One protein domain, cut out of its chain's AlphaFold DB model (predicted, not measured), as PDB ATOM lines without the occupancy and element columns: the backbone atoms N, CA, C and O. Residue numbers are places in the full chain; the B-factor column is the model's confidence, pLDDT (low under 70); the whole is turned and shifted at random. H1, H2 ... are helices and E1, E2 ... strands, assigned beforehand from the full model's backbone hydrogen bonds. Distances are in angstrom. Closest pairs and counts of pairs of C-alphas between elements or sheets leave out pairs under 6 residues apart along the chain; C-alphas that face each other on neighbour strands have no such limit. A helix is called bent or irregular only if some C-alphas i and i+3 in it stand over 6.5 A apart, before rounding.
ATOM      1  N   LYS A   2      -1.630 -26.624 -43.309       95.94
ATOM      2  CA  LYS A   2      -0.314 -26.855 -42.664       95.94
ATOM      3  C   LYS A   2       0.450 -25.575 -42.274       95.94
ATOM      4  O   LYS A   2       0.782 -25.419 -41.109       95.94
ATOM      5  N   ARG A   3       0.614 -24.620 -43.208       97.19
ATOM      6  CA  ARG A   3       1.204 -23.290 -42.924       97.19
ATOM      7  C   ARG A   3       0.475 -22.548 -41.801       97.19
ATOM      8  O   ARG A   3       1.121 -21.992 -40.933       97.19
ATOM      9  N   ARG A   4      -0.865 -22.586 -41.797       96.69
ATOM     10  CA  ARG A   4      -1.683 -21.933 -40.761       96.69
ATOM     11  C   ARG A   4      -1.370 -22.493 -39.380       96.69
ATOM     12  O   ARG A   4      -1.193 -21.715 -38.461       96.69
ATOM     13  N   ILE A   5      -1.316 -23.819 -39.258       97.12
ATOM     14  CA  ILE A   5      -1.014 -24.492 -37.989       97.12
ATOM     15  C   ILE A   5       0.403 -24.121 -37.541       97.12
ATOM     16  O   ILE A   5       0.570 -23.610 -36.448       97.12
ATOM     17  N   ALA A   6       1.396 -24.258 -38.425       97.69
ATOM     18  CA  ALA A   6       2.787 -23.959 -38.084       97.69
ATOM     19  C   ALA A   6       3.017 -22.495 -37.672       97.69
ATOM     20  O   ALA A   6       3.708 -22.228 -36.695       97.69
ATOM     21  N   VAL A   7       2.417 -21.546 -38.398       97.56
ATOM     22  CA  VAL A   7       2.493 -20.120 -38.056       97.56
ATOM     23  C   VAL A   7       1.739 -19.827 -36.766       97.56
ATOM     24  O   VAL A   7       2.227 -19.040 -35.968       97.56
ATOM     25  N   PHE A   8       0.584 -20.457 -36.536       97.62
ATOM     26  CA  PHE A   8      -0.169 -20.290 -35.295       97.62
ATOM     27  C   PHE A   8       0.633 -20.772 -34.084       97.62
ATOM     28  O   PHE A   8       0.781 -20.013 -33.131       97.62
ATOM     29  N   ASP A   9       1.213 -21.973 -34.146       97.94
ATOM     30  CA  ASP A   9       2.039 -22.505 -33.060       97.94
ATOM     31  C   ASP A   9       3.312 -21.666 -32.855       97.94
ATOM     32  O   ASP A   9       3.691 -21.407 -31.717       97.94
ATOM     33  N   TRP A  10       3.931 -21.126 -33.915       97.88
ATOM     34  CA  TRP A  10       5.025 -20.158 -33.753       97.88
ATOM     35  C   TRP A  10       4.563 -18.845 -33.108       97.88
ATOM     36  O   TRP A  10       5.214 -18.316 -32.205       97.88
ATOM     37  N   TRP A  11       3.416 -18.325 -33.539       97.75
ATOM     38  CA  TRP A  11       2.867 -17.059 -33.068       97.75
ATOM     39  C   TRP A  11       2.564 -17.081 -31.575       97.75
ATOM     40  O   TRP A  11       2.954 -16.156 -30.860       97.75
ATOM     41  N   ILE A  12       1.953 -18.164 -31.098       97.12
ATOM     42  CA  ILE A  12       1.653 -18.349 -29.677       97.12
ATOM     43  C   ILE A  12       2.810 -18.984 -28.900       97.12
ATOM     44  O   ILE A  12       2.655 -19.217 -27.709       97.12
ATOM     45  N   MET A  13       3.946 -19.285 -29.536       97.56
ATOM     46  CA  MET A  13       5.081 -19.987 -28.923       97.56
ATOM     47  C   MET A  13       4.702 -21.352 -28.313       97.56
ATOM     48  O   MET A  13       5.026 -21.646 -27.169       97.56
ATOM     49  N   ASN A  14       3.996 -22.188 -29.075       98.06
ATOM     50  CA  ASN A  14       3.687 -23.572 -28.721       98.06
ATOM     51  C   ASN A  14       4.711 -24.532 -29.345       98.06
ATOM     52  O   ASN A  14       4.659 -24.825 -30.541       98.06
ATOM     53  N   GLY A  15       5.638 -25.033 -28.528       97.00
ATOM     54  CA  GLY A  15       6.678 -25.977 -28.948       97.00
ATOM     55  C   GLY A  15       6.249 -27.446 -28.971       97.00
ATOM     56  O   GLY A  15       7.000 -28.279 -29.473       97.00
ATOM     57  N   ASP A  16       5.072 -27.783 -28.439       97.19
ATOM     58  CA  ASP A  16       4.710 -29.175 -28.139       97.19
ATOM     59  C   ASP A  16       4.281 -29.977 -29.377       97.19
ATOM     60  O   ASP A  16       4.417 -31.202 -29.415       97.19
ATOM     61  N   ARG A  17       3.821 -29.292 -30.438       97.06
ATOM     62  CA  ARG A  17       3.324 -29.933 -31.664       97.06
ATOM     63  C   ARG A  17       4.447 -30.534 -32.507       97.06
ATOM     64  O   ARG A  17       4.859 -29.986 -33.531       97.06
ATOM     65  N   THR A  18       4.907 -31.706 -32.110       97.44
ATOM     66  CA  THR A  18       6.116 -32.325 -32.651       97.44
ATOM     67  C   THR A  18       5.834 -33.616 -33.411       97.44
ATOM     68  O   THR A  18       4.899 -34.358 -33.105       97.44
ATOM     69  N   LEU A  19       6.657 -33.900 -34.422       95.81
ATOM     70  CA  LEU A  19       6.721 -35.217 -35.055       95.81
ATOM     71  C   LEU A  19       8.111 -35.445 -35.650       95.81
ATOM     72  O   LEU A  19       8.518 -34.745 -36.573       95.81
ATOM     73  N   SER A  20       8.796 -36.470 -35.154       90.62
ATOM     74  CA  SER A  20      10.101 -36.924 -35.631       90.62
ATOM     75  C   SER A  20      10.049 -38.387 -36.081       90.62
ATOM     76  O   SER A  20       9.029 -39.068 -35.946       90.62
ATOM     77  N   GLU A  21      11.178 -38.901 -36.567       91.69
ATOM     78  CA  GLU A  21      11.351 -40.328 -36.870       91.69
ATOM     79  C   GLU A  21      11.166 -41.246 -35.648       91.69
ATOM     80  O   GLU A  21      10.849 -42.424 -35.799       91.69
ATOM     81  N   HIS A  22      11.303 -40.703 -34.435       91.50
ATOM     82  CA  HIS A  22      11.107 -41.419 -33.176       91.50
ATOM     83  C   HIS A  22       9.704 -41.221 -32.579       91.50
ATOM     84  O   HIS A  22       9.441 -41.654 -31.459       91.50
ATOM     85  N   GLY A  23       8.795 -40.575 -33.317       92.38
ATOM     86  CA  GLY A  23       7.486 -40.147 -32.828       92.38
ATOM     87  C   GLY A  23       7.483 -38.686 -32.377       92.38
ATOM     88  O   GLY A  23       8.371 -37.906 -32.722       92.38
ATOM     89  N   GLY A  24       6.442 -38.289 -31.655       93.88
ATOM     90  CA  GLY A  24       6.251 -36.923 -31.175       93.88
ATOM     91  C   GLY A  24       4.864 -36.749 -30.577       93.88
ATOM     92  O   GLY A  24       4.157 -37.739 -30.368       93.88
ATOM     93  N   ASN A  25       4.470 -35.498 -30.353       96.62
ATOM     94  CA  ASN A  25       3.143 -35.143 -29.870       96.62
ATOM     95  C   ASN A  25       2.377 -34.294 -30.903       96.62
ATOM     96  O   ASN A  25       2.351 -33.068 -30.818       96.62
ATOM     97  N   PRO A  26       1.752 -34.904 -31.932       95.31
ATOM     98  CA  PRO A  26       1.099 -34.140 -32.991       95.31
ATOM     99  C   PRO A  26      -0.067 -33.274 -32.511       95.31
ATOM    100  O   PRO A  26      -0.395 -32.303 -33.192       95.31
ATOM    101  N   ASN A  27      -0.737 -33.643 -31.410       96.50
ATOM    102  CA  ASN A  27      -1.923 -32.959 -30.872       96.50
ATOM    103  C   ASN A  27      -2.947 -32.551 -31.952       96.50
ATOM    104  O   ASN A  27      -3.521 -31.459 -31.930       96.50
ATOM    105  N   ILE A  28      -3.137 -33.420 -32.949       95.44
ATOM    106  CA  ILE A  28      -4.086 -33.244 -34.049       95.44
ATOM    107  C   ILE A  28      -4.946 -34.494 -34.141       95.44
ATOM    108  O   ILE A  28      -4.440 -35.608 -34.275       95.44
ATOM    109  N   LEU A  29      -6.254 -34.280 -34.140       95.12
ATOM    110  CA  LEU A  29      -7.250 -35.291 -34.460       95.12
ATOM    111  C   LEU A  29      -7.736 -35.092 -35.897       95.12
ATOM    112  O   LEU A  29      -7.656 -33.992 -36.446       95.12
ATOM    113  N   TRP A  30      -8.246 -36.149 -36.522       93.94
ATOM    114  CA  TRP A  30      -8.914 -36.039 -37.817       93.94
ATOM    115  C   TRP A  30     -10.425 -35.996 -37.616       93.94
ATOM    116  O   TRP A  30     -11.013 -36.978 -37.162       93.94
ATOM    117  N   GLU A  31     -11.052 -34.877 -37.971       93.69
ATOM    118  CA  GLU A  31     -12.505 -34.751 -37.922       93.69
ATOM    119  C   GLU A  31     -13.110 -35.325 -39.207       93.69
ATOM    120  O   GLU A  31     -13.041 -34.719 -40.279       93.69
ATOM    121  N   VAL A  32     -13.692 -36.524 -39.103       92.31
ATOM    122  CA  VAL A  32     -14.201 -37.292 -40.250       92.31
ATOM    123  C   VAL A  32     -15.347 -36.567 -40.951       92.31
ATOM    124  O   VAL A  32     -15.406 -36.583 -42.178       92.31
ATOM    125  N   SER A  33     -16.235 -35.909 -40.199       92.56
ATOM    126  CA  SER A  33     -17.409 -35.241 -40.774       92.56
ATOM    127  C   SER A  33     -17.045 -34.000 -41.597       92.56
ATOM    128  O   SER A  33     -17.709 -33.701 -42.588       92.56
ATOM    129  N   LEU A  34     -15.969 -33.307 -41.213       89.81
ATOM    130  CA  LEU A  34     -15.485 -32.091 -41.870       89.81
ATOM    131  C   LEU A  34     -14.341 -32.363 -42.855       89.81
ATOM    132  O   LEU A  34     -13.981 -31.482 -43.637       89.81
ATOM    133  N   GLY A  35     -13.751 -33.561 -42.813       92.50
ATOM    134  CA  GLY A  35     -12.600 -33.928 -43.634       92.50
ATOM    135  C   GLY A  35     -11.387 -33.032 -43.376       92.50
ATOM    136  O   GLY A  35     -10.677 -32.669 -44.316       92.50
ATOM    137  N   CYS A  36     -11.172 -32.621 -42.122       91.75
ATOM    138  CA  CYS A  36     -10.123 -31.668 -41.769       91.75
ATOM    139  C   CYS A  36      -9.429 -32.017 -40.442       91.75
ATOM    140  O   CYS A  36     -10.013 -32.689 -39.591       91.75
ATOM    141  N   PRO A  37      -8.186 -31.546 -40.225       92.50
ATOM    142  CA  PRO A  37      -7.544 -31.679 -38.926       92.50
ATOM    143  C   PRO A  37      -8.239 -30.792 -37.885       92.50
ATOM    144  O   PRO A  37      -8.586 -29.644 -38.173       92.50
ATOM    145  N   PHE A  38      -8.377 -31.315 -36.673       93.81
ATOM    146  CA  PHE A  38      -8.801 -30.594 -35.483       93.81
ATOM    147  C   PHE A  38      -7.616 -30.490 -34.524       93.81
ATOM    148  O   PHE A  38      -7.041 -31.499 -34.115       93.81
ATOM    149  N   VAL A  39      -7.210 -29.258 -34.231       95.19
ATOM    150  CA  VAL A  39      -6.008 -28.951 -33.453       95.19
ATOM    151  C   VAL A  39      -6.386 -28.846 -31.982       95.19
ATOM    152  O   VAL A  39      -7.275 -28.069 -31.633       95.19
ATOM    153  N   ILE A  40      -5.720 -29.620 -31.129       96.31
ATOM    154  CA  ILE A  40      -5.991 -29.673 -29.691       96.31
ATOM    155  C   ILE A  40      -4.733 -29.358 -28.883       96.31
ATOM    156  O   ILE A  40      -3.656 -29.195 -29.454       96.31
ATOM    157  N   ASP A  41      -4.929 -29.282 -27.569       95.69
ATOM    158  CA  ASP A  41      -3.896 -29.244 -26.533       95.69
ATOM    159  C   ASP A  41      -2.843 -28.135 -26.713       95.69
ATOM    160  O   ASP A  41      -1.781 -28.318 -27.303       95.69
ATOM    161  N   HIS A  42      -3.191 -26.939 -26.225       95.50
ATOM    162  CA  HIS A  42      -2.335 -25.743 -26.223       95.50
ATOM    163  C   HIS A  42      -1.945 -25.336 -24.794       95.50
ATOM    164  O   HIS A  42      -1.729 -24.159 -24.515       95.50
ATOM    165  N   ASN A  43      -1.908 -26.292 -23.866       92.75
ATOM    166  CA  ASN A  43      -1.556 -26.050 -22.466       92.75
ATOM    167  C   ASN A  43      -0.118 -25.522 -22.278       92.75
ATOM    168  O   ASN A  43       0.145 -24.854 -21.284       92.75
ATOM    169  N   LEU A  44       0.783 -25.789 -23.233       95.06
ATOM    170  CA  LEU A  44       2.171 -25.303 -23.272       95.06
ATOM    171  C   LEU A  44       2.373 -24.100 -24.215       95.06
ATOM    172  O   LEU A  44       3.495 -23.809 -24.627       95.06
ATOM    173  N   ALA A  45       1.298 -23.402 -24.589       96.62
ATOM    174  CA  ALA A  45       1.419 -22.139 -25.309       96.62
ATOM    175  C   ALA A  45       2.067 -21.053 -24.433       96.62
ATOM    176  O   ALA A  45       2.008 -21.095 -23.205       96.62
ATOM    177  N   PHE A  46       2.623 -20.038 -25.091       96.56
ATOM    178  CA  PHE A  46       3.305 -18.890 -24.492       96.56
ATOM    179  C   PHE A  46       4.622 -19.231 -23.775       96.56
ATOM    180  O   PHE A  46       5.107 -18.439 -22.963       96.56
ATOM    181  N   ASP A  47       5.244 -20.368 -24.108       96.12
ATOM    182  CA  ASP A  47       6.561 -20.742 -23.594       96.12
ATOM    183  C   ASP A  47       7.670 -19.936 -24.289       96.12
ATOM    184  O   ASP A  47       8.014 -20.158 -25.450       96.12
ATOM    185  N   GLN A  48       8.282 -19.010 -23.549       94.50
ATOM    186  CA  GLN A  48       9.350 -18.144 -24.059       94.50
ATOM    187  C   GLN A  48      10.659 -18.884 -24.374       94.50
ATOM    188  O   GLN A  48      11.550 -18.298 -24.991       94.50
ATOM    189  N   SER A  49      10.794 -20.155 -23.981       96.31
ATOM    190  CA  SER A  49      11.931 -20.996 -24.362       96.31
ATOM    191  C   SER A  49      11.859 -21.469 -25.821       96.31
ATOM    192  O   SER A  49      12.876 -21.871 -26.397       96.31
ATOM    193  N   VAL A  50      10.681 -21.380 -26.452       96.75
ATOM    194  CA  VAL A  50      10.468 -21.787 -27.842       96.75
ATOM    195  C   VAL A  50      11.233 -20.871 -28.794       96.75
ATOM    196  O   VAL A  50      11.074 -19.650 -28.803       96.75
ATOM    197  N   SER A  51      12.036 -21.488 -29.659       96.00
ATOM    198  CA  SER A  51      12.798 -20.804 -30.703       96.00
ATOM    199  C   SER A  51      12.291 -21.172 -32.094       96.00
ATOM    200  O   SER A  51      11.824 -22.292 -32.320       96.00
ATOM    201  N   LEU A  52      12.443 -20.244 -33.044       96.56
ATOM    202  CA  LEU A  52      12.095 -20.483 -34.445       96.56
ATOM    203  C   LEU A  52      12.841 -21.703 -35.001       96.56
ATOM    204  O   LEU A  52      12.214 -22.599 -35.557       96.56
ATOM    205  N   ALA A  53      14.153 -21.787 -34.766       96.56
ATOM    206  CA  ALA A  53      14.972 -22.916 -35.208       96.56
ATOM    207  C   ALA A  53      14.501 -24.258 -34.617       96.56
ATOM    208  O   ALA A  53      14.493 -25.274 -35.312       96.56
ATOM    209  N   GLY A  54      14.075 -24.272 -33.347       96.44
ATOM    210  CA  GLY A  54      13.508 -25.461 -32.712       96.44
ATOM    211  C   GLY A  54      12.212 -25.914 -33.385       96.44
ATOM    212  O   GLY A  54      12.057 -27.097 -33.684       96.44
ATOM    213  N   LEU A  55      11.314 -24.974 -33.692       96.81
ATOM    214  CA  LEU A  55      10.078 -25.277 -34.413       96.81
ATOM    215  C   LEU A  55      10.341 -25.732 -35.850       96.81
ATOM    216  O   LEU A  55       9.774 -26.734 -36.268       96.81
ATOM    217  N   GLU A  56      11.215 -25.066 -36.605       96.69
ATOM    218  CA  GLU A  56      11.568 -25.504 -37.964       96.69
ATOM    219  C   GLU A  56      12.072 -26.958 -37.981       96.69
ATOM    220  O   GLU A  56      11.740 -27.713 -38.897       96.69
ATOM    221  N   ALA A  57      12.821 -27.367 -36.950       96.19
ATOM    222  CA  ALA A  57      13.401 -28.702 -36.845       96.19
ATOM    223  C   ALA A  57      12.439 -29.782 -36.318       96.19
ATOM    224  O   ALA A  57      12.509 -30.920 -36.776       96.19
ATOM    225  N   GLN A  58      11.599 -29.467 -35.328       96.25
ATOM    226  CA  GLN A  58      10.832 -30.473 -34.573       96.25
ATOM    227  C   GLN A  58       9.323 -30.425 -34.828       96.25
ATOM    228  O   GLN A  58       8.622 -31.412 -34.583       96.25
ATOM    229  N   HIS A  59       8.802 -29.289 -35.299       97.69
ATOM    230  CA  HIS A  59       7.370 -29.116 -35.487       97.69
ATOM    231  C   HIS A  59       6.852 -30.024 -36.607       97.69
ATOM    232  O   HIS A  59       7.462 -30.129 -37.673       97.69
ATOM    233  N   LEU A  60       5.659 -30.600 -36.423       97.19
ATOM    234  CA  LEU A  60       5.000 -31.476 -37.408       97.19
ATOM    235  C   LEU A  60       4.950 -30.880 -38.831       97.19
ATOM    236  O   LEU A  60       4.982 -31.595 -39.834       97.19
ATOM    237  N   PHE A  61       4.847 -29.556 -38.925       97.75
ATOM    238  CA  PHE A  61       4.843 -28.800 -40.177       97.75
ATOM    239  C   PHE A  61       6.008 -27.800 -40.273       97.75
ATOM    240  O   PHE A  61       5.850 -26.758 -40.904       97.75
ATOM    241  N   GLY A  62       7.155 -28.090 -39.651       97.50
ATOM    242  CA  GLY A  62       8.324 -27.200 -39.600       97.50
ATOM    243  C   GLY A  62       8.789 -26.715 -40.978       97.50
ATOM    244  O   GLY A  62       8.985 -25.523 -41.176       97.50
ATOM    245  N   THR A  63       8.794 -27.586 -41.990       97.62
ATOM    246  CA  THR A  63       9.139 -27.203 -43.376       97.62
ATOM    247  C   THR A  63       8.204 -26.151 -43.981       97.62
ATOM    248  O   THR A  63       8.632 -25.319 -44.776       97.62
ATOM    249  N   PHE A  64       6.925 -26.147 -43.592       98.06
ATOM    250  CA  PHE A  64       5.962 -25.126 -44.014       98.06
ATOM    251  C   PHE A  64       6.130 -23.818 -43.239       98.06
ATOM    252  O   PHE A  64       5.751 -22.771 -43.759       98.06
ATOM    253  N   LEU A  65       6.662 -23.870 -42.013       97.75
ATOM    254  CA  LEU A  65       7.061 -22.671 -41.282       97.75
ATOM    255  C   LEU A  65       8.258 -22.023 -41.974       97.75
ATOM    256  O   LEU A  65       8.175 -20.847 -42.308       97.75
ATOM    257  N   THR A  66       9.295 -22.802 -42.298       97.69
ATOM    258  CA  THR A  66      10.453 -22.342 -43.079       97.69
ATOM    259  C   THR A  66      10.035 -21.662 -44.378       97.69
ATOM    260  O   THR A  66      10.471 -20.553 -44.659       97.69
ATOM    261  N   GLU A  67       9.112 -22.267 -45.133       97.50
ATOM    262  CA  GLU A  67       8.582 -21.660 -46.357       97.50
ATOM    263  C   GLU A  67       7.962 -20.270 -46.114       97.50
ATOM    264  O   GLU A  67       8.146 -19.362 -46.924       97.50
ATOM    265  N   VAL A  68       7.224 -20.090 -45.013       97.06
ATOM    266  CA  VAL A  68       6.632 -18.791 -44.651       97.06
ATOM    267  C   VAL A  68       7.714 -17.788 -44.252       97.06
ATOM    268  O   VAL A  68       7.669 -16.652 -44.716       97.06
ATOM    269  N   ILE A  69       8.685 -18.204 -43.436       96.81
ATOM    270  CA  ILE A  69       9.808 -17.358 -43.009       96.81
ATOM    271  C   ILE A  69      10.627 -16.889 -44.215       96.81
ATOM    272  O   ILE A  69      10.981 -15.721 -44.291       96.81
ATOM    273  N   ASP A  70      10.855 -17.746 -45.206       96.75
ATOM    274  CA  ASP A  70      11.646 -17.392 -46.387       96.75
ATOM    275  C   ASP A  70      10.834 -16.613 -47.456       96.75
ATOM    276  O   ASP A  70      11.401 -16.165 -48.457       96.75
ATOM    277  N   THR A  71       9.518 -16.416 -47.271       96.81
ATOM    278  CA  THR A  71       8.628 -15.785 -48.267       96.81
ATOM    279  C   THR A  71       7.933 -14.525 -47.722       96.81
ATOM    280  O   THR A  71       6.869 -14.638 -47.109       96.81
ATOM    281  N   PRO A  72       8.426 -13.305 -48.033       95.19
ATOM    282  CA  PRO A  72       7.864 -12.050 -47.513       95.19
ATOM    283  C   PRO A  72       6.358 -11.871 -47.751       95.19
ATOM    284  O   PRO A  72       5.622 -11.499 -46.845       95.19
ATOM    285  N   SER A  73       5.858 -12.240 -48.935       96.12
ATOM    286  CA  SER A  73       4.422 -12.127 -49.238       96.12
ATOM    287  C   SER A  73       3.538 -13.029 -48.368       96.12
ATOM    288  O   SER A  73       2.367 -12.721 -48.158       96.12
ATOM    289  N   LEU A  74       4.069 -14.141 -47.842       96.19
ATOM    290  CA  LEU A  74       3.354 -14.966 -46.869       96.19
ATOM    291  C   LEU A  74       3.390 -14.334 -45.476       96.19
ATOM    292  O   LEU A  74       2.388 -14.424 -44.772       96.19
ATOM    293  N   GLN A  75       4.496 -13.689 -45.094       95.62
ATOM    294  CA  GLN A  75       4.607 -12.961 -43.826       95.62
ATOM    295  C   GLN A  75       3.536 -11.868 -43.746       95.62
ATOM    296  O   GLN A  75       2.777 -11.842 -42.783       95.62
ATOM    297  N   ASP A  76       3.373 -11.066 -44.806       95.00
ATOM    298  CA  ASP A  76       2.341 -10.021 -44.886       95.00
ATOM    299  C   ASP A  76       0.926 -10.587 -44.655       95.00
ATOM    300  O   ASP A  76       0.152 -10.067 -43.849       95.00
ATOM    301  N   ILE A  77       0.603 -11.713 -45.309       95.88
ATOM    302  CA  ILE A  77      -0.700 -12.389 -45.184       95.88
ATOM    303  C   ILE A  77      -0.973 -12.838 -43.743       95.88
ATOM    304  O   ILE A  77      -2.119 -12.791 -43.280       95.88
ATOM    305  N   TRP A  78       0.045 -13.348 -43.047       96.25
ATOM    306  CA  TRP A  78      -0.114 -13.831 -41.678       96.25
ATOM    307  C   TRP A  78      -0.103 -12.695 -40.663       96.25
ATOM    308  O   TRP A  78      -0.906 -12.750 -39.732       96.25
ATOM    309  N   SER A  79       0.696 -11.649 -40.870       95.81
ATOM    310  CA  SER A  79       0.664 -10.431 -40.060       95.81
ATOM    311  C   SER A  79      -0.720  -9.783 -40.085       95.81
ATOM    312  O   SER A  79      -1.284  -9.517 -39.029       95.81
ATOM    313  N   GLU A  80      -1.345  -9.656 -41.262       96.19
ATOM    314  CA  GLU A  80      -2.716  -9.134 -41.381       96.19
ATOM    315  C   GLU A  80      -3.754 -10.036 -40.680       96.19
ATOM    316  O   GLU A  80      -4.756  -9.573 -40.131       96.19
ATOM    317  N   GLN A  81      -3.563 -11.359 -40.695       96.12
ATOM    318  CA  GLN A  81      -4.447 -12.278 -39.965       96.12
ATOM    319  C   GLN A  81      -4.278 -12.162 -38.445       96.12
ATOM    320  O   GLN A  81      -5.282 -12.176 -37.730       96.12
ATOM    321  N   CYS A  82      -3.040 -12.031 -37.963       96.31
ATOM    322  CA  CYS A  82      -2.737 -11.846 -36.546       96.31
ATOM    323  C   CYS A  82      -3.307 -10.519 -36.036       96.31
ATOM    324  O   CYS A  82      -3.987 -10.514 -35.011       96.31
ATOM    325  N   ASP A  83      -3.121  -9.430 -36.788       97.06
ATOM    326  CA  ASP A  83      -3.646  -8.102 -36.458       97.06
ATOM    327  C   ASP A  83      -5.175  -8.107 -36.330       97.06
ATOM    328  O   ASP A  83      -5.731  -7.744 -35.292       97.06
ATOM    329  N   ARG A  84      -5.876  -8.650 -37.338       96.69
ATOM    330  CA  ARG A  84      -7.343  -8.782 -37.299       96.69
ATOM    331  C   ARG A  84      -7.838  -9.605 -36.112       96.69
ATOM    332  O   ARG A  84      -8.896  -9.302 -35.564       96.69
ATOM    333  N   CYS A  85      -7.105 -10.649 -35.724       95.38
ATOM    334  CA  CYS A  85      -7.438 -11.460 -34.556       95.38
ATOM    335  C   CYS A  85      -7.225 -10.671 -33.253       95.38
ATOM    336  O   CYS A  85      -8.121 -10.612 -32.409       95.38
ATOM    337  N   LEU A  86      -6.074 -10.008 -33.111       96.25
ATOM    338  CA  LEU A  86      -5.727  -9.230 -31.921       96.25
ATOM    339  C   LEU A  86      -6.575  -7.976 -31.732       96.25
ATOM    340  O   LEU A  86      -6.765  -7.557 -30.590       96.25
ATOM    341  N   GLY A  87      -7.175  -7.442 -32.798       96.56
ATOM    342  CA  GLY A  87      -8.198  -6.400 -32.695       96.56
ATOM    343  C   GLY A  87      -9.379  -6.785 -31.790       96.56
ATOM    344  O   GLY A  87     -10.078  -5.905 -31.296       96.56
ATOM    345  N   ARG A  88      -9.578  -8.085 -31.519       97.19
ATOM    346  CA  ARG A  88     -10.622  -8.620 -30.630       97.19
ATOM    347  C   ARG A  88     -10.096  -9.194 -29.314       97.19
ATOM    348  O   ARG A  88     -10.854  -9.819 -28.580       97.19
ATOM    349  N   TRP A  89      -8.820  -8.987 -28.990       96.06
ATOM    350  CA  TRP A  89      -8.187  -9.565 -27.800       96.06
ATOM    351  C   TRP A  89      -8.965  -9.287 -26.508       96.06
ATOM    352  O   TRP A  89      -9.283 -10.211 -25.764       96.06
ATOM    353  N   ASN A  90      -9.337  -8.025 -26.278       96.12
ATOM    354  CA  ASN A  90     -10.079  -7.636 -25.077       96.12
ATOM    355  C   ASN A  90     -11.468  -8.289 -25.011       96.12
ATOM    356  O   ASN A  90     -11.901  -8.655 -23.921       96.12
ATOM    357  N   ASP A  91     -12.138  -8.487 -26.154       96.88
ATOM    358  CA  ASP A  91     -13.414  -9.212 -26.209       96.88
ATOM    359  C   ASP A  91     -13.220 -10.671 -25.785       96.88
ATOM    360  O   ASP A  91     -14.026 -11.209 -25.029       96.88
ATOM    361  N   PHE A  92     -12.148 -11.319 -26.258       94.56
ATOM    362  CA  PHE A  92     -11.841 -12.704 -25.903       94.56
ATOM    363  C   PHE A  92     -11.523 -12.842 -24.418       94.56
ATOM    364  O   PHE A  92     -12.113 -13.696 -23.764       94.56
ATOM    365  N   CYS A  93     -10.661 -11.978 -23.872       94.50
ATOM    366  CA  CYS A  93     -10.346 -11.974 -22.444       94.50
ATOM    367  C   CYS A  93     -11.579 -11.678 -21.584       94.50
ATOM    368  O   CYS A  93     -11.777 -12.337 -20.570       94.50
ATOM    369  N   GLY A  94     -12.429 -10.734 -21.997       95.00
ATOM    370  CA  GLY A  94     -13.667 -10.403 -21.291       95.00
ATOM    371  C   GLY A  94     -14.739 -11.497 -21.361       95.00
ATOM    372  O   GLY A  94     -15.630 -11.529 -20.518       95.00
ATOM    373  N   ALA A  95     -14.656 -12.394 -22.345       95.88
ATOM    374  CA  ALA A  95     -15.544 -13.546 -22.482       95.88
ATOM    375  C   ALA A  95     -15.039 -14.799 -21.745       95.88
ATOM    376  O   ALA A  95     -15.754 -15.805 -21.714       95.88
ATOM    377  N   LEU A  96     -13.828 -14.769 -21.171       93.94
ATOM    378  CA  LEU A  96     -13.309 -15.894 -20.398       93.94
ATOM    379  C   LEU A  96     -14.160 -16.093 -19.138       93.94
ATOM    380  O   LEU A  96     -14.402 -15.135 -18.401       93.94
ATOM    381  N   PRO A  97     -14.614 -17.324 -18.853       94.69
ATOM    382  CA  PRO A  97     -15.290 -17.601 -17.597       94.69
ATOM    383  C   PRO A  97     -14.349 -17.340 -16.420       94.69
ATOM    384  O   PRO A  97     -13.220 -17.821 -16.431       94.69
ATOM    385  N   GLU A  98     -14.843 -16.677 -15.374       93.06
ATOM    386  CA  GLU A  98     -14.076 -16.387 -14.149       93.06
ATOM    387  C   GLU A  98     -13.385 -17.635 -13.582       93.06
ATOM    388  O   GLU A  98     -12.226 -17.583 -13.184       93.06
ATOM    389  N   ARG A  99     -14.048 -18.800 -13.652       94.62
ATOM    390  CA  ARG A  99     -13.484 -20.072 -13.177       94.62
ATOM    391  C   ARG A  99     -12.157 -20.456 -13.850       94.62
ATOM    392  O   ARG A  99     -11.449 -21.301 -13.330       94.62
ATOM    393  N   TRP A 100     -11.829 -19.906 -15.021       93.12
ATOM    394  CA  TRP A 100     -10.585 -20.217 -15.742       93.12
ATOM    395  C   TRP A 100      -9.376 -19.500 -15.143       93.12
ATOM    396  O   TRP A 100      -8.256 -19.934 -15.384       93.12
ATOM    397  N   SER A 101      -9.590 -18.453 -14.342       93.50
ATOM    398  CA  SER A 101      -8.524 -17.787 -13.593       93.50
ATOM    399  C   SER A 101      -7.988 -18.636 -12.437       93.50
ATOM    400  O   SER A 101      -6.999 -18.247 -11.825       93.50
ATOM    401  N   TYR A 102      -8.593 -19.798 -12.162       95.81
ATOM    402  CA  TYR A 102      -8.274 -20.648 -11.020       95.81
ATOM    403  C   TYR A 102      -8.043 -22.111 -11.428       95.81
ATOM    404  O   TYR A 102      -8.603 -22.592 -12.416       95.81
ATOM    405  N   LEU A 103      -7.211 -22.823 -10.662       93.88
ATOM    406  CA  LEU A 103      -6.896 -24.248 -10.854       93.88
ATOM    407  C   LEU A 103      -7.821 -25.183 -10.065       93.88
ATOM    408  O   LEU A 103      -7.845 -26.385 -10.329       93.88
ATOM    409  N   ASP A 104      -8.556 -24.647  -9.095       94.75
ATOM    410  CA  ASP A 104      -9.453 -25.374  -8.208       94.75
ATOM    411  C   ASP A 104     -10.884 -24.822  -8.272       94.75
ATOM    412  O   ASP A 104     -11.115 -23.632  -8.499       94.75
ATOM    413  N   ASP A 105     -11.862 -25.690  -8.012       92.69
ATOM    414  CA  ASP A 105     -13.284 -25.327  -8.035       92.69
ATOM    415  C   ASP A 105     -13.666 -24.343  -6.917       92.69
ATOM    416  O   ASP A 105     -14.704 -23.683  -6.996       92.69
ATOM    417  N   GLN A 106     -12.851 -24.244  -5.861       95.19
ATOM    418  CA  GLN A 106     -13.061 -23.311  -4.757       95.19
ATOM    419  C   GLN A 106     -12.553 -21.892  -5.068       95.19
ATOM    420  O   GLN A 106     -12.764 -21.000  -4.245       95.19
ATOM    421  N   LEU A 107     -11.951 -21.668  -6.245       94.81
ATOM    422  CA  LEU A 107     -11.423 -20.378  -6.701       94.81
ATOM    423  C   LEU A 107     -10.349 -19.806  -5.758       94.81
ATOM    424  O   LEU A 107     -10.352 -18.617  -5.430       94.81
ATOM    425  N   THR A 108      -9.446 -20.659  -5.272       95.12
ATOM    426  CA  THR A 108      -8.432 -20.276  -4.274       95.12
ATOM    427  C   THR A 108      -7.003 -20.283  -4.807       95.12
ATOM    428  O   THR A 108      -6.142 -19.595  -4.256       95.12
ATOM    429  N   VAL A 109      -6.743 -21.020  -5.884       95.75
ATOM    430  CA  VAL A 109      -5.430 -21.194  -6.501       95.75
ATOM    431  C   VAL A 109      -5.449 -20.550  -7.878       95.75
ATOM    432  O   VAL A 109      -6.104 -21.055  -8.784       95.75
ATOM    433  N   ASP A 110      -4.722 -19.447  -8.044       95.19
ATOM    434  CA  ASP A 110      -4.608 -18.745  -9.327       95.19
ATOM    435  C   ASP A 110      -3.981 -19.648 -10.407       95.19
ATOM    436  O   ASP A 110      -3.041 -20.403 -10.145       95.19
ATOM    437  N   SER A 111      -4.509 -19.567 -11.628       91.94
ATOM    438  CA  SER A 111      -4.017 -20.296 -12.805       91.94
ATOM    439  C   SER A 111      -2.604 -19.900 -13.241       91.94
ATOM    440  O   SER A 111      -1.958 -20.642 -13.979       91.94
ATOM    441  N   GLY A 112      -2.130 -18.729 -12.817       91.56
ATOM    442  CA  GLY A 112      -0.888 -18.112 -13.264       91.56
ATOM    443  C   GLY A 112      -0.971 -17.516 -14.671       91.56
ATOM    444  O   GLY A 112       0.039 -17.029 -15.179       91.56
ATOM    445  N   PHE A 113      -2.138 -17.551 -15.324       91.62
ATOM    446  CA  PHE A 113      -2.307 -16.984 -16.655       91.62
ATOM    447  C   PHE A 113      -2.379 -15.455 -16.593       91.62
ATOM    448  O   PHE A 113      -3.331 -14.891 -16.056       91.62
ATOM    449  N   ASP A 114      -1.396 -14.782 -17.196       93.38
ATOM    450  CA  ASP A 114      -1.370 -13.325 -17.351       93.38
ATOM    451  C   ASP A 114      -1.733 -12.930 -18.799       93.38
ATOM    452  O   ASP A 114      -0.905 -13.069 -19.712       93.38
ATOM    453  N   PRO A 115      -2.943 -12.382 -19.040       94.00
ATOM    454  CA  PRO A 115      -3.352 -11.915 -20.362       94.00
ATOM    455  C   PRO A 115      -2.436 -10.830 -20.941       94.00
ATOM    456  O   PRO A 115      -2.294 -10.724 -22.158       94.00
ATOM    457  N   SER A 116      -1.806 -10.010 -20.099       95.19
ATOM    458  CA  SER A 116      -0.920  -8.936 -20.556       95.19
ATOM    459  C   SER A 116       0.403  -9.500 -21.067       95.19
ATOM    460  O   SER A 116       0.884  -9.078 -22.122       95.19
ATOM    461  N   ALA A 117       0.961 -10.494 -20.369       95.62
ATOM    462  CA  ALA A 117       2.146 -11.221 -20.817       95.62
ATOM    463  C   ALA A 117       1.874 -12.005 -22.113       95.62
ATOM    464  O   ALA A 117       2.662 -11.920 -23.060       95.62
ATOM    465  N   ALA A 118       0.730 -12.692 -22.202       96.25
ATOM    466  CA  ALA A 118       0.315 -13.380 -23.424       96.25
ATOM    467  C   ALA A 118       0.168 -12.400 -24.602       96.25
ATOM    468  O   ALA A 118       0.699 -12.643 -25.686       96.25
ATOM    469  N   LEU A 119      -0.470 -11.243 -24.389       96.88
ATOM    470  CA  LEU A 119      -0.600 -10.210 -25.418       96.88
ATOM    471  C   LEU A 119       0.762  -9.674 -25.882       96.88
ATOM    472  O   LEU A 119       0.943  -9.428 -27.076       96.88
ATOM    473  N   ALA A 120       1.726  -9.503 -24.973       95.69
ATOM    474  CA  ALA A 120       3.075  -9.071 -25.330       95.69
ATOM    475  C   ALA A 120       3.768 -10.076 -26.268       95.69
ATOM    476  O   ALA A 120       4.393  -9.664 -27.247       95.69
ATOM    477  N   ILE A 121       3.592 -11.381 -26.029       96.12
ATOM    478  CA  ILE A 121       4.081 -12.446 -26.921       96.12
ATOM    479  C   ILE A 121       3.371 -12.395 -28.275       96.12
ATOM    480  O   ILE A 121       4.026 -12.450 -29.318       96.12
ATOM    481  N   LEU A 122       2.045 -12.250 -28.278       96.94
ATOM    482  CA  LEU A 122       1.271 -12.219 -29.518       96.94
ATOM    483  C   LEU A 122       1.634 -11.004 -30.377       96.94
ATOM    484  O   LEU A 122       1.741 -11.140 -31.592       96.94
ATOM    485  N   ARG A 123       1.905  -9.835 -29.783       96.56
ATOM    486  CA  ARG A 123       2.302  -8.611 -30.510       96.56
ATOM    487  C   ARG A 123       3.622  -8.717 -31.270       96.56
ATOM    488  O   ARG A 123       3.889  -7.872 -32.118       96.56
ATOM    489  N   ARG A 124       4.418  -9.766 -31.039       94.69
ATOM    490  CA  ARG A 124       5.634 -10.021 -31.823       94.69
ATOM    491  C   ARG A 124       5.359 -10.146 -33.323       94.69
ATOM    492  O   ARG A 124       6.285  -9.901 -34.085       94.69
ATOM    493  N   PHE A 125       4.130 -10.461 -33.755       93.75
ATOM    494  CA  PHE A 125       3.777 -10.562 -35.180       93.75
ATOM    495  C   PHE A 125       4.133  -9.308 -36.003       93.75
ATOM    496  O   PHE A 125       4.431  -9.430 -37.187       93.75
ATOM    497  N   ASP A 126       4.140  -8.126 -35.378       89.62
ATOM    498  CA  ASP A 126       4.470  -6.837 -36.012       89.62
ATOM    499  C   ASP A 126       5.977  -6.508 -35.948       89.62
ATOM    500  O   ASP A 126       6.441  -5.443 -36.345       89.62
ATOM    501  N   THR A 127       6.790  -7.422 -35.419       90.81
ATOM    502  CA  THR A 127       8.240  -7.243 -35.325       90.81
ATOM    503  C   THR A 127       8.938  -7.998 -36.443       90.81
ATOM    504  O   THR A 127       8.617  -9.151 -36.723       90.81
ATOM    505  N   ALA A 128       9.966  -7.387 -37.038       85.25
ATOM    506  CA  ALA A 128      10.800  -8.067 -38.032       85.25
ATOM    507  C   ALA A 128      11.391  -9.383 -37.483       85.25
ATOM    508  O   ALA A 128      11.447 -10.374 -38.201       85.25
ATOM    509  N   ALA A 129      11.730  -9.410 -36.188       85.88
ATOM    510  CA  ALA A 129      12.293 -10.572 -35.498       85.88
ATOM    511  C   ALA A 129      11.380 -11.813 -35.495       85.88
ATOM    512  O   ALA A 129      11.873 -12.926 -35.355       85.88
ATOM    513  N   MET A 130      10.063 -11.652 -35.657       90.62
ATOM    514  CA  MET A 130       9.140 -12.784 -35.804       90.62
ATOM    515  C   MET A 130       9.354 -13.545 -37.116       90.62
ATOM    516  O   MET A 130       9.113 -14.753 -37.180       90.62
ATOM    517  N   TRP A 131       9.783 -12.829 -38.154       92.88
ATOM    518  CA  TRP A 131       9.822 -13.302 -39.534       92.88
ATOM    519  C   TRP A 131      11.244 -13.451 -40.089       92.88
ATOM    520  O   TRP A 131      11.411 -13.803 -41.254       92.88
TER     521      TRP A 131
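Overview. This is residues 2 to 131 of the 133 residues of an uncharacterized protein of Mesorhizobium ephedrae (UniProt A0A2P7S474). A short helix, H1, lies in the middle, with H3 and H7 packed on it and H2 and H4 close by, while a small hairpin of two strands, E1 and E2, lies off to one side. H4 and then H5 run out along the length of the domain, H6 and the long link of residues 102 to 114 make the far end, and H7 runs back beside H5 and H4 to H1. You have 130 printed residues, with eight named helices and two named strands in the order H1, E1, E2, H2, H3, H4, H5, H6, H7, H8; the class is mostly helix, and the sheet E1 - E2 is antiparallel. The whole is compact, with a radius of gyration of the C-alphas of 16.0 A, and spans 46 by 34 by 33 A.

Along the chain. Find C-alpha 2 at (-0.314, -26.855, -42.664); from there H1, residues 2 to 11, runs 14.1 A to C-alpha 11 at (2.867, -17.059, -33.068). Go on to E1, residues 28 to 31, and E2, residues 36 to 39. Then come H2, residues 52 to 58, 10.1 A long, and H3, residues 62 to 69, 10.5 A long. Next look for H4, residues 72 to 86, the longest helix with 15 residues; it runs 20.9 A from C-alpha 72 at (7.864, -12.050, -47.513). After it come H5, residues 89 to 94, and H6, residues 98 to 101. H7, residues 115 to 126, is 18.2 A long and neither bent nor irregular, but only just: C-alphas 122 and 125 are 6.4 A apart. H8, residues 128 to 131, ends at C-alpha 131 at (9.822, -13.302, -39.534).

Arrangement. Start at H1, whose centre is nearest to the mean of the C-alphas, 6.7 A from it. H1 touches H3 about perpendicular, at 74 degrees; their closest C-alphas are those of Arg 3 and Phe 64, 5.2 A apart. H7 touches H1 with residues 121 to 125 alone, at a steep tilt of 57 degrees, opposite ways; look at C-alphas 11 and 122, the closest, 6.2 A apart. H2 is close to H1 but not clearly touching, with C-alphas 10 and 52 closest at 7.1 A. H2 and H3 touch only at the corner, with the C-alphas of Glu 56 and Gly 62 closest at 4.0 A. H3 and H4 only just touch, with 3 pairs of C-alphas within 8 A, and only at the corner; C-alphas 68 and 74 are closest at 5.5 A. H7 touches H4 with residues 122 to 126 alone, at a shallow tilt of 28 degrees, opposite ways; C-alphas 79 and 125 are closest at 5.8 A. The helix packing is mostly crossed, but only just: of 3 pairs that touch and do so not only at the corner, 1 is at a shallow tilt. H5 is close to H7 but not clearly touching, with C-alphas 93 and 115 closest at 7.3 A. H8 is close to H3 but not clearly touching, with C-alphas 69 and 131 closest at 5.3 A. H6 touches no helix. In the hairpin E1 and E2, find N 29 and O 38 at 2.9 A and N 38 and O 29 at 2.8 A, within hydrogen-bond range. Every O i to N i+4 pair is within that range in H1, H2, H3, H4 and H5, and 5 of 8 in H7; H6 and H8 are too short for such a pair.

Size, cuts and confidence. The two C-alphas farthest apart are those of Thr 71 and Gln 106, at 49.2 A. The printed part, residues 2 to 131, has no cut. The links H1 to E1, E2 to H2 and H6 to H7 are long. The mean pLDDT of the printed part is 95.2, and no printed residue is under 70.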